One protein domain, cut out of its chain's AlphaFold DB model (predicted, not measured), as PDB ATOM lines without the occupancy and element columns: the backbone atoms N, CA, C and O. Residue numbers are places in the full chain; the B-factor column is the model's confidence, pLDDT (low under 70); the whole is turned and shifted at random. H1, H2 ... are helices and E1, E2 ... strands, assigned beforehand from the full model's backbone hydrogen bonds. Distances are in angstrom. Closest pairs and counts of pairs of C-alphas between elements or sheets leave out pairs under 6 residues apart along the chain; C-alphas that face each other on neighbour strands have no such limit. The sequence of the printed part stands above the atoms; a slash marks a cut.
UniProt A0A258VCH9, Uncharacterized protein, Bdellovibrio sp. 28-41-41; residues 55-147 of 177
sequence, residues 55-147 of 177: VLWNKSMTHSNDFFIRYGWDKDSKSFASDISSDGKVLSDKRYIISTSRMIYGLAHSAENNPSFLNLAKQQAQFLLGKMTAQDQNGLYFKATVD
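AT A GLANCE: This is residues 55 to 147 of the 177 residues of an uncharacterized protein of Bdellovibrio sp. 28-41-41 (UniProt A0A258VCH9). A helical hairpin, H2 and H3, makes the middle; H1 packs slantwise on one part of H2, and a strand hairpin, E2 and E3, lies toward the other end of the long axis. The 93 printed residues, mostly helix by class, run H1, E1, H2, H3, E2, E3; E2 and E3 form an antiparallel sheet. The whole is compact, with radius of gyration of the C-alphas 13.9 A, but elongated, spanning 50 by 28 by 21 A.

HOW THE PARTS SIT: Start at H1, residues 55 to 71; its residues 61 to 65 alone touch H2, residues 97 to 110, opposite ways at a steep tilt of 48 degrees, closest at C-alphas 65 and 107, 7.1 A. E1, residues 90 to 92, pairs with no named strand; residues 83 to 84 pair with it. H2 touches H3, residues 116 to 131, at a shallow tilt of 23 degrees, opposite ways, closest at C-alphas 104 and 121, 4.7 A. In the hairpin of E2, residues 133 to 136, and E3, residues 139 to 142, N 134 and O 141 are 2.9 A apart. Every O i to N i+4 pair is within hydrogen-bond range in H1 and H2, 11 of 12 in H3.

IN THESE COORDINATES: Find C-alpha 55 at (319.931, 148.400, 187.778); H1 runs 24.3 A, H2 19.8 A and H3 22.8 A. E3 ends at C-alpha 142, (283.862, 155.403, 189.319).

THE WHOLE: C-alphas 55 and 137 are farthest apart, 49.8 A. H1 to E1 is a long link; the printed part has no cut, and no printed residue is under 70 in pLDDT.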
ATOM      1  N   VAL A  55     319.819 148.319 189.242       89.19
ATOM      2  CA  VAL A  55     319.931 148.400 187.778       89.19
ATOM      3  C   VAL A  55     319.124 147.291 187.107       89.19
ATOM      4  O   VAL A  55     318.469 147.541 186.095       89.19
ATOM      5  N   LEU A  56     319.139 146.076 187.666       89.25
ATOM      6  CA  LEU A  56     318.330 144.963 187.164       89.25
ATOM      7  C   LEU A  56     316.836 145.299 187.255       89.25
ATOM      8  O   LEU A  56     316.119 145.180 186.261       89.25
ATOM      9  N   TRP A  57     316.378 145.763 188.419       88.75
ATOM     10  CA  TRP A  57     314.967 146.085 188.641       88.75
ATOM     11  C   TRP A  57     314.494 147.273 187.804       88.75
ATOM     12  O   TRP A  57     313.426 147.194 187.197       88.75
ATOM     13  N   ASN A  58     315.318 148.314 187.653       90.00
ATOM     14  CA  ASN A  58     315.017 149.441 186.767       90.00
ATOM     15  C   ASN A  58     314.879 148.998 185.306       90.00
ATOM     16  O   ASN A  58     313.952 149.425 184.614       90.00
ATOM     17  N   LYS A  59     315.757 148.102 184.835       90.75
ATOM     18  CA  LYS A  59     315.644 147.516 183.490       90.75
ATOM     19  C   LYS A  59     314.375 146.681 183.345       90.75
ATOM     20  O   LYS A  59     313.683 146.824 182.344       90.75
ATOM     21  N   SER A  60     314.039 145.861 184.339       92.00
ATOM     22  CA  SER A  60     312.821 145.040 184.329       92.00
ATOM     23  C   SER A  60     311.541 145.883 184.310       92.00
ATOM     24  O   SER A  60     310.600 145.567 183.580       92.00
ATOM     25  N   MET A  61     311.508 146.967 185.087       92.31
ATOM     26  CA  MET A  61     310.394 147.914 185.129       92.31
ATOM     27  C   MET A  61     310.243 148.640 183.789       92.31
ATOM     28  O   MET A  61     309.158 148.649 183.214       92.31
ATOM     29  N   THR A  62     311.346 149.176 183.257       91.50
ATOM     30  CA  THR A  62     311.360 149.842 181.944       91.50
ATOM     31  C   THR A  62     310.891 148.886 180.851       91.50
ATOM     32  O   THR A  62     309.996 149.229 180.090       91.50
ATOM     33  N   HIS A  63     311.401 147.651 180.836       93.31
ATOM     34  CA  HIS A  63     310.994 146.638 179.863       93.31
ATOM     35  C   HIS A  63     309.491 146.324 179.930       93.31
ATOM     36  O   HIS A  63     308.832 146.229 178.896       93.31
ATOM     37  N   SER A  64     308.938 146.213 181.142       93.81
ATOM     38  CA  SER A  64     307.498 146.006 181.342       93.81
ATOM     39  C   SER A  64     306.677 147.182 180.809       93.81
ATOM     40  O   SER A  64     305.717 146.976 180.070       93.81
ATOM     41  N   ASN A  65     307.064 148.419 181.128       94.69
ATOM     42  CA  ASN A  65     306.362 149.604 180.631       94.69
ATOM     43  C   ASN A  65     306.444 149.714 179.110       94.69
ATOM     44  O   ASN A  65     305.430 149.967 178.467       94.69
ATOM     45  N   ASP A  66     307.619 149.478 178.528       94.75
ATOM     46  CA  ASP A  66     307.822 149.534 177.083       94.75
ATOM     47  C   ASP A  66     306.936 148.521 176.350       94.75
ATOM     48  O   ASP A  66     306.391 148.836 175.292       94.75
ATOM     49  N   PHE A  67     306.724 147.331 176.923       96.31
ATOM     50  CA  PHE A  67     305.769 146.359 176.391       96.31
ATOM     51  C   PHE A  67     304.349 146.944 176.329       96.31
ATOM     52  O   PHE A  67     303.721 146.938 175.268       96.31
ATOM     53  N   PHE A  68     303.854 147.514 177.430       96.50
ATOM     54  CA  PHE A  68     302.517 148.112 177.461       96.50
ATOM     55  C   PHE A  68     302.401 149.347 176.566       96.50
ATOM     56  O   PHE A  68     301.377 149.535 175.917       96.50
ATOM     57  N   ILE A  69     303.440 150.175 176.476       96.31
ATOM     58  CA  ILE A  69     303.471 151.348 175.592       96.31
ATOM     59  C   ILE A  69     303.439 150.922 174.129       96.31
ATOM     60  O   ILE A  69     302.747 151.534 173.320       96.31
ATOM     61  N   ARG A  70     304.161 149.858 173.779       97.00
ATOM     62  CA  ARG A  70     304.234 149.373 172.403       97.00
ATOM     63  C   ARG A  70     302.945 148.704 171.939       97.00
ATOM     64  O   ARG A  70     302.561 148.894 170.790       97.00
ATOM     65  N   TYR A  71     302.322 147.903 172.800       97.44
ATOM     66  CA  TYR A  71     301.226 147.012 172.404       97.44
ATOM     67  C   TYR A  71     299.865 147.390 172.989       97.44
ATOM     68  O   TYR A  71     298.834 147.043 172.425       97.44
ATOM     69  N   GLY A  72     299.853 148.084 174.124       96.50
ATOM     70  CA  GLY A  72     298.642 148.430 174.859       96.50
ATOM     71  C   GLY A  72     298.183 149.869 174.696       96.50
ATOM     72  O   GLY A  72     297.025 150.151 174.986       96.50
ATOM     73  N   TRP A  73     299.055 150.784 174.272       97.81
ATOM     74  CA  TRP A  73     298.706 152.196 174.156       97.81
ATOM     75  C   TRP A  73     297.804 152.467 172.949       97.81
ATOM     76  O   TRP A  73     298.231 152.359 171.798       97.81
ATOM     77  N   ASP A  74     296.576 152.898 173.220       96.81
ATOM     78  CA  ASP A  74     295.636 153.375 172.215       96.81
ATOM     79  C   ASP A  74     295.733 154.904 172.101       96.81
ATOM     80  O   ASP A  74     295.415 155.670 173.019       96.81
ATOM     81  N   LYS A  75     296.221 155.358 170.942       95.69
ATOM     82  CA  LYS A  75     296.442 156.779 170.655       95.69
ATOM     83  C   LYS A  75     295.143 157.558 170.476       95.69
ATOM     84  O   LYS A  75     295.193 158.776 170.671       95.69
ATOM     85  N   ASP A  76     294.048 156.904 170.110       95.62
ATOM     86  CA  ASP A  76     292.774 157.560 169.826       95.62
ATOM     87  C   ASP A  76     292.009 157.785 171.128       95.62
ATOM     88  O   ASP A  76     291.564 158.900 171.405       95.62
ATOM     89  N   SER A  77     291.948 156.761 171.983       95.56
ATOM     90  CA  SER A  77     291.335 156.877 173.311       95.56
ATOM     91  C   SER A  77     292.210 157.601 174.334       95.56
ATOM     92  O   SER A  77     291.711 157.985 175.393       95.56
ATOM     93  N   LYS A  78     293.513 157.758 174.047       97.38
ATOM     94  CA  LYS A  78     294.536 158.184 175.016       97.38
ATOM     95  C   LYS A  78     294.533 157.296 176.260       97.38
ATOM     96  O   LYS A  78     294.658 157.792 177.381       97.38
ATOM     97  N   SER A  79     294.365 155.987 176.062       97.56
ATOM     98  CA  SER A  79     294.351 155.035 177.164       97.56
ATOM     99  C   SER A  79     294.987 153.688 176.848       97.56
ATOM    100  O   SER A  79     295.101 153.287 175.696       97.56
ATOM    101  N   PHE A  80     295.403 152.962 177.882       98.06
ATOM    102  CA  PHE A  80     295.935 151.607 177.738       98.06
ATOM    103  C   PHE A  80     294.825 150.556 177.709       98.06
ATOM    104  O   PHE A  80     293.946 150.561 178.573       98.06
ATOM    105  N   ALA A  81     294.900 149.618 176.764       96.94
ATOM    106  CA  ALA A  81     294.116 148.391 176.782       96.94
ATOM    107  C   ALA A  81     294.370 147.612 178.080       96.94
ATOM    108  O   ALA A  81     295.507 147.512 178.544       96.94
ATOM    109  N   SER A  82     293.311 147.062 178.680       95.81
ATOM    110  CA  SER A  82     293.450 146.329 179.944       95.81
ATOM    111  C   SER A  82     293.814 144.858 179.772       95.81
ATOM    112  O   SER A  82     294.429 144.303 180.677       95.81
ATOM    113  N   ASP A  83     293.474 144.261 178.628       94.00
ATOM    114  CA  ASP A  83     293.718 142.847 178.338       94.00
ATOM    115  C   ASP A  83     294.601 142.714 177.091       94.00
ATOM    116  O   ASP A  83     294.172 143.005 175.970       94.00
ATOM    117  N   ILE A  84     295.838 142.257 177.289       95.81
ATOM    118  CA  ILE A  84     296.840 142.061 176.236       95.81
ATOM    119  C   ILE A  84     297.466 140.680 176.437       95.81
ATOM    120  O   ILE A  84     297.812 140.313 177.560       95.81
ATOM    121  N   SER A  85     297.595 139.893 175.371       95.38
ATOM    122  CA  SER A  85     298.312 138.616 175.416       95.38
ATOM    123  C   SER A  85     299.826 138.816 175.448       95.38
ATOM    124  O   SER A  85     300.344 139.886 175.140       95.38
ATOM    125  N   SER A  86     300.556 137.753 175.795       92.69
ATOM    126  CA  SER A  86     302.021 137.761 175.906       92.69
ATOM    127  C   SER A  86     302.759 138.065 174.597       92.69
ATOM    128  O   SER A  86     303.918 138.467 174.634       92.69
ATOM    129  N   ASP A  87     302.108 137.893 173.448       95.19
ATOM    130  CA  ASP A  87     302.620 138.258 172.122       95.19
ATOM    131  C   ASP A  87     302.281 139.707 171.713       95.19
ATOM    132  O   ASP A  87     302.649 140.139 170.623       95.19
ATOM    133  N   GLY A  88     301.606 140.471 172.578       94.38
ATOM    134  CA  GLY A  88     301.269 141.873 172.338       94.38
ATOM    135  C   GLY A  88     299.946 142.101 171.601       94.38
ATOM    136  O   GLY A  88     299.670 143.223 171.180       94.38
ATOM    137  N   LYS A  89     299.099 141.078 171.430       96.56
ATOM    138  CA  LYS A  89     297.763 141.269 170.852       96.56
ATOM    139  C   LYS A  89     296.777 141.789 171.906       96.56
ATOM    140  O   LYS A  89     296.583 141.177 172.954       96.56
ATOM    141  N   VAL A  90     296.089 142.886 171.598       96.06
ATOM    142  CA  VAL A  90     294.963 143.379 172.406       96.06
ATOM    143  C   VAL A  90     293.791 142.399 172.297       96.06
ATOM    144  O   VAL A  90     293.342 142.070 171.196       96.06
ATOM    145  N   LEU A  91     293.307 141.910 173.439       94.94
ATOM    146  CA  LEU A  91     292.266 140.879 173.512       94.94
ATOM    147  C   LEU A  91     290.867 141.459 173.735       94.94
ATOM    148  O   LEU A  91     289.871 140.812 173.410       94.94
ATOM    149  N   SER A  92     290.782 142.664 174.298       94.06
ATOM    150  CA  SER A  92     289.518 143.330 174.591       94.06
ATOM    151  C   SER A  92     289.652 144.842 174.497       94.06
ATOM    152  O   SER A  92     290.686 145.399 174.857       94.06
ATOM    153  N   ASP A  93     288.566 145.503 174.093       94.38
ATOM    154  CA  ASP A  93     288.461 146.960 174.166       94.38
ATOM    155  C   ASP A  93     288.006 147.466 175.549       94.38
ATOM    156  O   ASP A  93     287.866 148.663 175.799       94.38
ATOM    157  N   LYS A  94     287.795 146.557 176.503       95.25
ATOM    158  CA  LYS A  94     287.437 146.922 177.871       95.25
ATOM    159  C   LYS A  94     288.599 147.611 178.582       95.25
ATOM    160  O   LYS A  94     289.767 147.244 178.442       95.25
ATOM    161  N   ARG A  95     288.244 148.602 179.390       95.69
ATOM    162  CA  ARG A  95     289.106 149.340 180.303       95.69
ATOM    163  C   ARG A  95     288.588 149.115 181.718       95.69
ATOM    164  O   ARG A  95     287.485 149.550 182.051       95.69
ATOM    165  N   TYR A  96     289.369 148.420 182.538       94.88
ATOM    166  CA  TYR A  96     289.028 148.165 183.939       94.88
ATOM    167  C   TYR A  96     289.679 149.206 184.837       94.88
ATOM    168  O   TYR A  96     290.864 149.507 184.681       94.88
ATOM    169  N   ILE A  97     288.946 149.695 185.838       95.06
ATOM    170  CA  ILE A  97     289.464 150.730 186.741       95.06
ATOM    171  C   ILE A  97     290.765 150.320 187.439       95.06
ATOM    172  O   ILE A  97     291.674 151.135 187.566       95.06
ATOM    173  N   ILE A  98     290.888 149.049 187.839       93.50
ATOM    174  CA  ILE A  98     292.090 148.544 188.516       93.50
ATOM    175  C   ILE A  98     293.299 148.548 187.581       93.50
ATOM    176  O   ILE A  98     294.392 148.931 187.990       93.50
ATOM    177  N   SER A  99     293.121 148.118 186.331       95.44
ATOM    178  CA  SER A  99     294.214 148.120 185.354       95.44
ATOM    179  C   SER A  99     294.635 149.557 185.042       95.44
ATOM    180  O   SER A  99     295.815 149.896 185.122       95.44
ATOM    181  N   THR A 100     293.656 150.440 184.831       97.12
ATOM    182  CA  THR A 100     293.878 151.870 184.617       97.12
ATOM    183  C   THR A 100     294.650 152.520 185.765       97.12
ATOM    184  O   THR A 100     295.635 153.210 185.509       97.12
ATOM    185  N   SER A 101     294.257 152.296 187.023       97.25
ATOM    186  CA  SER A 101     294.934 152.898 188.179       97.25
ATOM    187  C   SER A 101     296.351 152.358 188.375       97.25
ATOM    188  O   SER A 101     297.273 153.137 188.626       97.25
ATOM    189  N   ARG A 102     296.559 151.048 188.184       96.12
ATOM    190  CA  ARG A 102     297.893 150.429 188.239       96.12
ATOM    191  C   ARG A 102     298.811 150.941 187.137       96.12
ATOM    192  O   ARG A 102     299.989 151.155 187.402       96.12
ATOM    193  N   MET A 103     298.279 151.187 185.942       97.62
ATOM    194  CA  MET A 103     299.052 151.758 184.841       97.62
ATOM    195  C   MET A 103     299.478 153.200 185.137       97.62
ATOM    196  O   MET A 103     300.641 153.542 184.946       97.62
ATOM    197  N   ILE A 104     298.575 154.032 185.675       98.19
ATOM    198  CA  ILE A 104     298.914 155.398 186.114       98.19
ATOM    199  C   ILE A 104     300.041 155.354 187.147       98.19
ATOM    200  O   ILE A 104     301.034 156.059 186.990       98.19
ATOM    201  N   TYR A 105     299.905 154.507 188.171       97.19
ATOM    202  CA  TYR A 105     300.924 154.348 189.207       97.19
ATOM    203  C   TYR A 105     302.268 153.886 188.628       97.19
ATOM    204  O   TYR A 105     303.286 154.523 188.881       97.19
ATOM    205  N   GLY A 106     302.273 152.825 187.815       95.31
ATOM    206  CA  GLY A 106     303.490 152.270 187.221       95.31
ATOM    207  C   GLY A 106     304.235 153.284 186.356       95.31
ATOM    208  O   GLY A 106     305.443 153.463 186.519       95.31
ATOM    209  N   LEU A 107     303.516 154.014 185.499       97.25
ATOM    210  CA  LEU A 107     304.094 155.059 184.650       97.25
ATOM    211  C   LEU A 107     304.598 156.255 185.463       97.25
ATOM    212  O   LEU A 107     305.691 156.747 185.198       97.25
ATOM    213  N   ALA A 108     303.824 156.717 186.450       97.19
ATOM    214  CA  ALA A 108     304.208 157.848 187.289       97.19
ATOM    215  C   ALA A 108     305.450 157.530 188.130       97.19
ATOM    216  O   ALA A 108     306.373 158.334 188.172       97.19
ATOM    217  N   HIS A 109     305.506 156.345 188.738       94.44
ATOM    218  CA  HIS A 109     306.669 155.905 189.504       94.44
ATOM    219  C   HIS A 109     307.905 155.743 188.611       94.44
ATOM    220  O   HIS A 109     309.000 156.185 188.945       94.44
ATOM    221  N   SER A 110     307.722 155.190 187.413       94.00
ATOM    222  CA  SER A 110     308.822 155.004 186.463       94.00
ATOM    223  C   SER A 110     309.315 156.313 185.836       94.00
ATOM    224  O   SER A 110     310.374 156.324 185.201       94.00
ATOM    225  N   ALA A 111     308.576 157.415 186.000       94.44
ATOM    226  CA  ALA A 111     308.938 158.711 185.439       94.44
ATOM    227  C   ALA A 111     310.214 159.305 186.051       94.44
ATOM    228  O   ALA A 111     310.857 160.127 185.402       94.44
ATOM    229  N   GLU A 112     310.605 158.854 187.247       89.06
ATOM    230  CA  GLU A 112     311.888 159.205 187.869       89.06
ATOM    231  C   GLU A 112     313.079 158.817 186.977       89.06
ATOM    232  O   GLU A 112     314.060 159.550 186.895       89.06
ATOM    233  N   ASN A 113     312.963 157.697 186.252       86.44
ATOM    234  CA  ASN A 113     314.001 157.195 185.352       86.44
ATOM    235  C   ASN A 113     313.771 157.599 183.887       86.44
ATOM    236  O   ASN A 113     314.724 157.703 183.117       86.44
ATOM    237  N   ASN A 114     312.515 157.801 183.479       88.94
ATOM    238  CA  ASN A 114     312.164 158.223 182.125       88.94
ATOM    239  C   ASN A 114     310.997 159.229 182.145       88.94
ATOM    240  O   ASN A 114     309.830 158.822 182.168       88.94
ATOM    241  N   PRO A 115     311.281 160.541 182.041       91.62
ATOM    242  CA  PRO A 115     310.261 161.585 182.124       91.62
ATOM    243  C   PRO A 115     309.134 161.475 181.087       91.62
ATOM    244  O   PRO A 115     308.046 162.009 181.309       91.62
ATOM    245  N   SER A 116     309.346 160.771 179.966       91.44
ATOM    246  CA  SER A 116     308.300 160.575 178.950       91.44
ATOM    247  C   SER A 116     307.090 159.794 179.483       91.44
ATOM    248  O   SER A 116     305.959 160.042 179.052       91.44
ATOM    249  N   PHE A 117     307.288 158.927 180.483       95.50
ATOM    250  CA  PHE A 117     306.214 158.158 181.112       95.50
ATOM    251  C   PHE A 117     305.231 159.041 181.883       95.50
ATOM    252  O   PHE A 117     304.041 158.728 181.935       95.50
ATOM    253  N   LEU A 118     305.676 160.193 182.394       96.62
ATOM    254  CA  LEU A 118     304.801 161.128 183.100       96.62
ATOM    255  C   LEU A 118     303.679 161.659 182.199       96.62
ATOM    256  O   LEU A 118     302.552 161.848 182.654       96.62
ATOM    257  N   ASN A 119     303.968 161.899 180.918       96.75
ATOM    258  CA  ASN A 119     302.958 162.369 179.973       96.75
ATOM    259  C   ASN A 119     301.875 161.304 179.740       96.75
ATOM    260  O   ASN A 119     300.686 161.615 179.748       96.75
ATOM    261  N   LEU A 120     302.278 160.039 179.603       97.75
ATOM    262  CA  LEU A 120     301.349 158.918 179.452       97.75
ATOM    263  C   LEU A 120     300.524 158.696 180.724       97.75
ATOM    264  O   LEU A 120     299.312 158.513 180.635       97.75
ATOM    265  N   ALA A 121     301.142 158.798 181.906       98.12
ATOM    266  CA  ALA A 121     300.437 158.718 183.185       98.12
ATOM    267  C   ALA A 121     299.348 159.795 183.298       98.12
ATOM    268  O   ALA A 121     298.217 159.500 183.682       98.12
ATOM    269  N   LYS A 122     299.664 161.040 182.909       98.31
ATOM    270  CA  LYS A 122     298.705 162.154 182.888       98.31
ATOM    271  C   LYS A 122     297.556 161.904 181.915       98.31
ATOM    272  O   LYS A 122     296.408 162.132 182.281       98.31
ATOM    273  N   GLN A 123     297.840 161.412 180.711       98.12
ATOM    274  CA  GLN A 123     296.803 161.099 179.722       98.12
ATOM    275  C   GLN A 123     295.892 159.957 180.193       98.12
ATOM    276  O   GLN A 123     294.671 160.086 180.143       98.12
ATOM    277  N   GLN A 124     296.461 158.892 180.765       98.06
ATOM    278  CA  GLN A 124     295.683 157.804 181.361       98.06
ATOM    279  C   GLN A 124     294.829 158.294 182.544       98.06
ATOM    280  O   GLN A 124     293.680 157.879 182.692       98.06
ATOM    281  N   ALA A 125     295.352 159.202 183.374       98.31
ATOM    282  CA  ALA A 125     294.596 159.818 184.464       98.31
ATOM    283  C   ALA A 125     293.452 160.700 183.944       98.31
ATOM    284  O   ALA A 125     292.349 160.655 184.485       98.31
ATOM    285  N   GLN A 126     293.674 161.451 182.864       98.31
ATOM    286  CA  GLN A 126     292.617 162.205 182.187       98.31
ATOM    287  C   GLN A 126     291.538 161.281 181.620       98.31
ATOM    288  O   GLN A 126     290.356 161.590 181.750       98.31
ATOM    289  N   PHE A 127     291.912 160.129 181.055       98.00
ATOM    290  CA  PHE A 127     290.945 159.117 180.638       98.00
ATOM    291  C   PHE A 127     290.133 158.593 181.828       98.00
ATOM    292  O   PHE A 127     288.905 158.586 181.774       98.00
ATOM    293  N   LEU A 128     290.787 158.211 182.931       97.19
ATOM    294  CA  LEU A 128     290.104 157.753 184.145       97.19
ATOM    295  C   LEU A 128     289.092 158.800 184.637       97.19
ATOM    296  O   LEU A 128     287.921 158.486 184.833       97.19
ATOM    297  N   LEU A 129     289.529 160.050 184.784       97.00
ATOM    298  CA  LEU A 129     288.692 161.129 185.302       97.00
ATOM    299  C   LEU A 129     287.578 161.531 184.333       97.00
ATOM    300  O   LEU A 129     286.467 161.774 184.779       97.00
ATOM    301  N   GLY A 130     287.838 161.589 183.027       96.56
ATOM    302  CA  GLY A 130     286.862 162.060 182.040       96.56
ATOM    303  C   GLY A 130     285.931 160.978 181.496       96.56
ATOM    304  O   GLY A 130     284.842 161.286 181.016       96.56
ATOM    305  N   LYS A 131     286.353 159.711 181.524       95.94
ATOM    306  CA  LYS A 131     285.639 158.595 180.883       95.94
ATOM    307  C   LYS A 131     285.248 157.489 181.844       95.94
ATOM    308  O   LYS A 131     284.353 156.725 181.497       95.94
ATOM    309  N   MET A 132     285.850 157.403 183.030       94.69
ATOM    310  CA  MET A 132     285.541 156.373 184.030       94.69
ATOM    311  C   MET A 132     284.949 156.932 185.325       94.69
ATOM    312  O   MET A 132     284.783 156.171 186.272       94.69
ATOM    313  N   THR A 133     284.590 158.213 185.378       93.69
ATOM    314  CA  THR A 133     283.784 158.773 186.470       93.69
ATOM    315  C   THR A 133     282.352 159.013 186.011       93.69
ATOM    316  O   THR A 133     282.069 159.122 184.813       93.69
ATOM    317  N   ALA A 134     281.444 159.034 186.974       90.25
ATOM    318  CA  ALA A 134     280.055 159.425 186.821       90.25
ATOM    319  C   ALA A 134     279.592 160.092 188.123       90.25
ATOM    320  O   ALA A 134     280.275 160.017 189.147       90.25
ATOM    321  N   GLN A 135     278.454 160.775 188.076       91.88
ATOM    322  CA  GLN A 135     277.881 161.460 189.226       91.88
ATOM    323  C   GLN A 135     276.387 161.161 189.304       91.88
ATOM    324  O   GLN A 135     275.695 161.204 188.289       91.88
ATOM    325  N   ASP A 136     275.905 160.876 190.508       90.56
ATOM    326  CA  ASP A 136     274.487 160.731 190.818       90.56
ATOM    327  C   ASP A 136     274.096 161.627 192.011       90.56
ATOM    328  O   ASP A 136     274.822 162.550 192.391       90.56
ATOM    329  N   GLN A 137     272.925 161.366 192.595       93.69
ATOM    330  CA  GLN A 137     272.423 162.091 193.765       93.69
ATOM    331  C   GLN A 137     273.284 161.881 195.026       93.69
ATOM    332  O   GLN A 137     273.263 162.727 195.917       93.69
ATOM    333  N   ASN A 138     274.040 160.781 195.104       90.62
ATOM    334  CA  ASN A 138     274.894 160.418 196.236       90.62
ATOM    335  C   ASN A 138     276.338 160.914 196.071       90.62
ATOM    336  O   ASN A 138     277.100 160.918 197.039       90.62
ATOM    337  N   GLY A 139     276.724 161.344 194.869       90.19
ATOM    338  CA  GLY A 139     277.999 161.995 194.600       90.19
ATOM    339  C   GLY A 139     278.738 161.407 193.404       90.19
ATOM    340  O   GLY A 139     278.152 160.805 192.506       90.19
ATOM    341  N   LEU A 140     280.050 161.644 193.370       91.25
ATOM    342  CA  LEU A 140     280.923 161.160 192.305       91.25
ATOM    343  C   LEU A 140     281.364 159.726 192.598       91.25
ATOM    344  O   LEU A 140     281.836 159.419 193.691       91.25
ATOM    345  N   TYR A 141     281.262 158.863 191.596       90.12
ATOM    346  CA  TYR A 141     281.711 157.480 191.669       90.12
ATOM    347  C   TYR A 141     282.459 157.082 190.398       90.12
ATOM    348  O   TYR A 141     282.440 157.776 189.378       90.12
ATOM    349  N   PHE A 142     283.144 155.943 190.460       91.94
ATOM    350  CA  PHE A 142     283.862 155.403 189.319       91.94
ATOM    351  C   PHE A 142     283.116 154.239 188.669       91.94
ATOM    352  O   PHE A 142     282.656 153.316 189.339       91.94
ATOM    353  N   LYS A 143     283.089 154.241 187.339       91.06
ATOM    354  CA  LYS A 143     282.623 153.127 186.516       91.06
ATOM    355  C   LYS A 143     283.676 152.021 186.540       91.06
ATOM    356  O   LYS A 143     284.827 152.244 186.164       91.06
ATOM    357  N   ALA A 144     283.287 150.815 186.956       90.88
ATOM    358  CA  ALA A 144     284.217 149.692 187.091       90.88
ATOM    359  C   ALA A 144     284.834 149.264 185.747       90.88
ATOM    360  O   ALA A 144     286.019 148.926 185.685       90.88
ATOM    361  N   THR A 145     284.025 149.287 184.681       93.00
ATOM    362  CA  THR A 145     284.418 148.880 183.326       93.00
ATOM    363  C   THR A 145     283.797 149.802 182.283       93.00
ATOM    364  O   THR A 145     282.588 150.034 182.306       93.00
ATOM    365  N   VAL A 146     284.606 150.274 181.338       94.69
ATOM    366  CA  VAL A 146     284.156 151.017 180.147       94.69
ATOM    367  C   VAL A 146     284.845 150.487 178.885       94.69
ATOM    368  O   VAL A 146     285.778 149.699 178.995       94.69
ATOM    369  N   ASP A 147     284.403 150.885 177.696       95.75
ATOM    370  CA  ASP A 147     285.142 150.684 176.441       95.75
ATOM    371  C   ASP A 147     286.179 151.808 176.213       95.75
ATOM    372  O   ASP A 147     286.294 152.737 177.021       95.75
TER     373      ASP A 147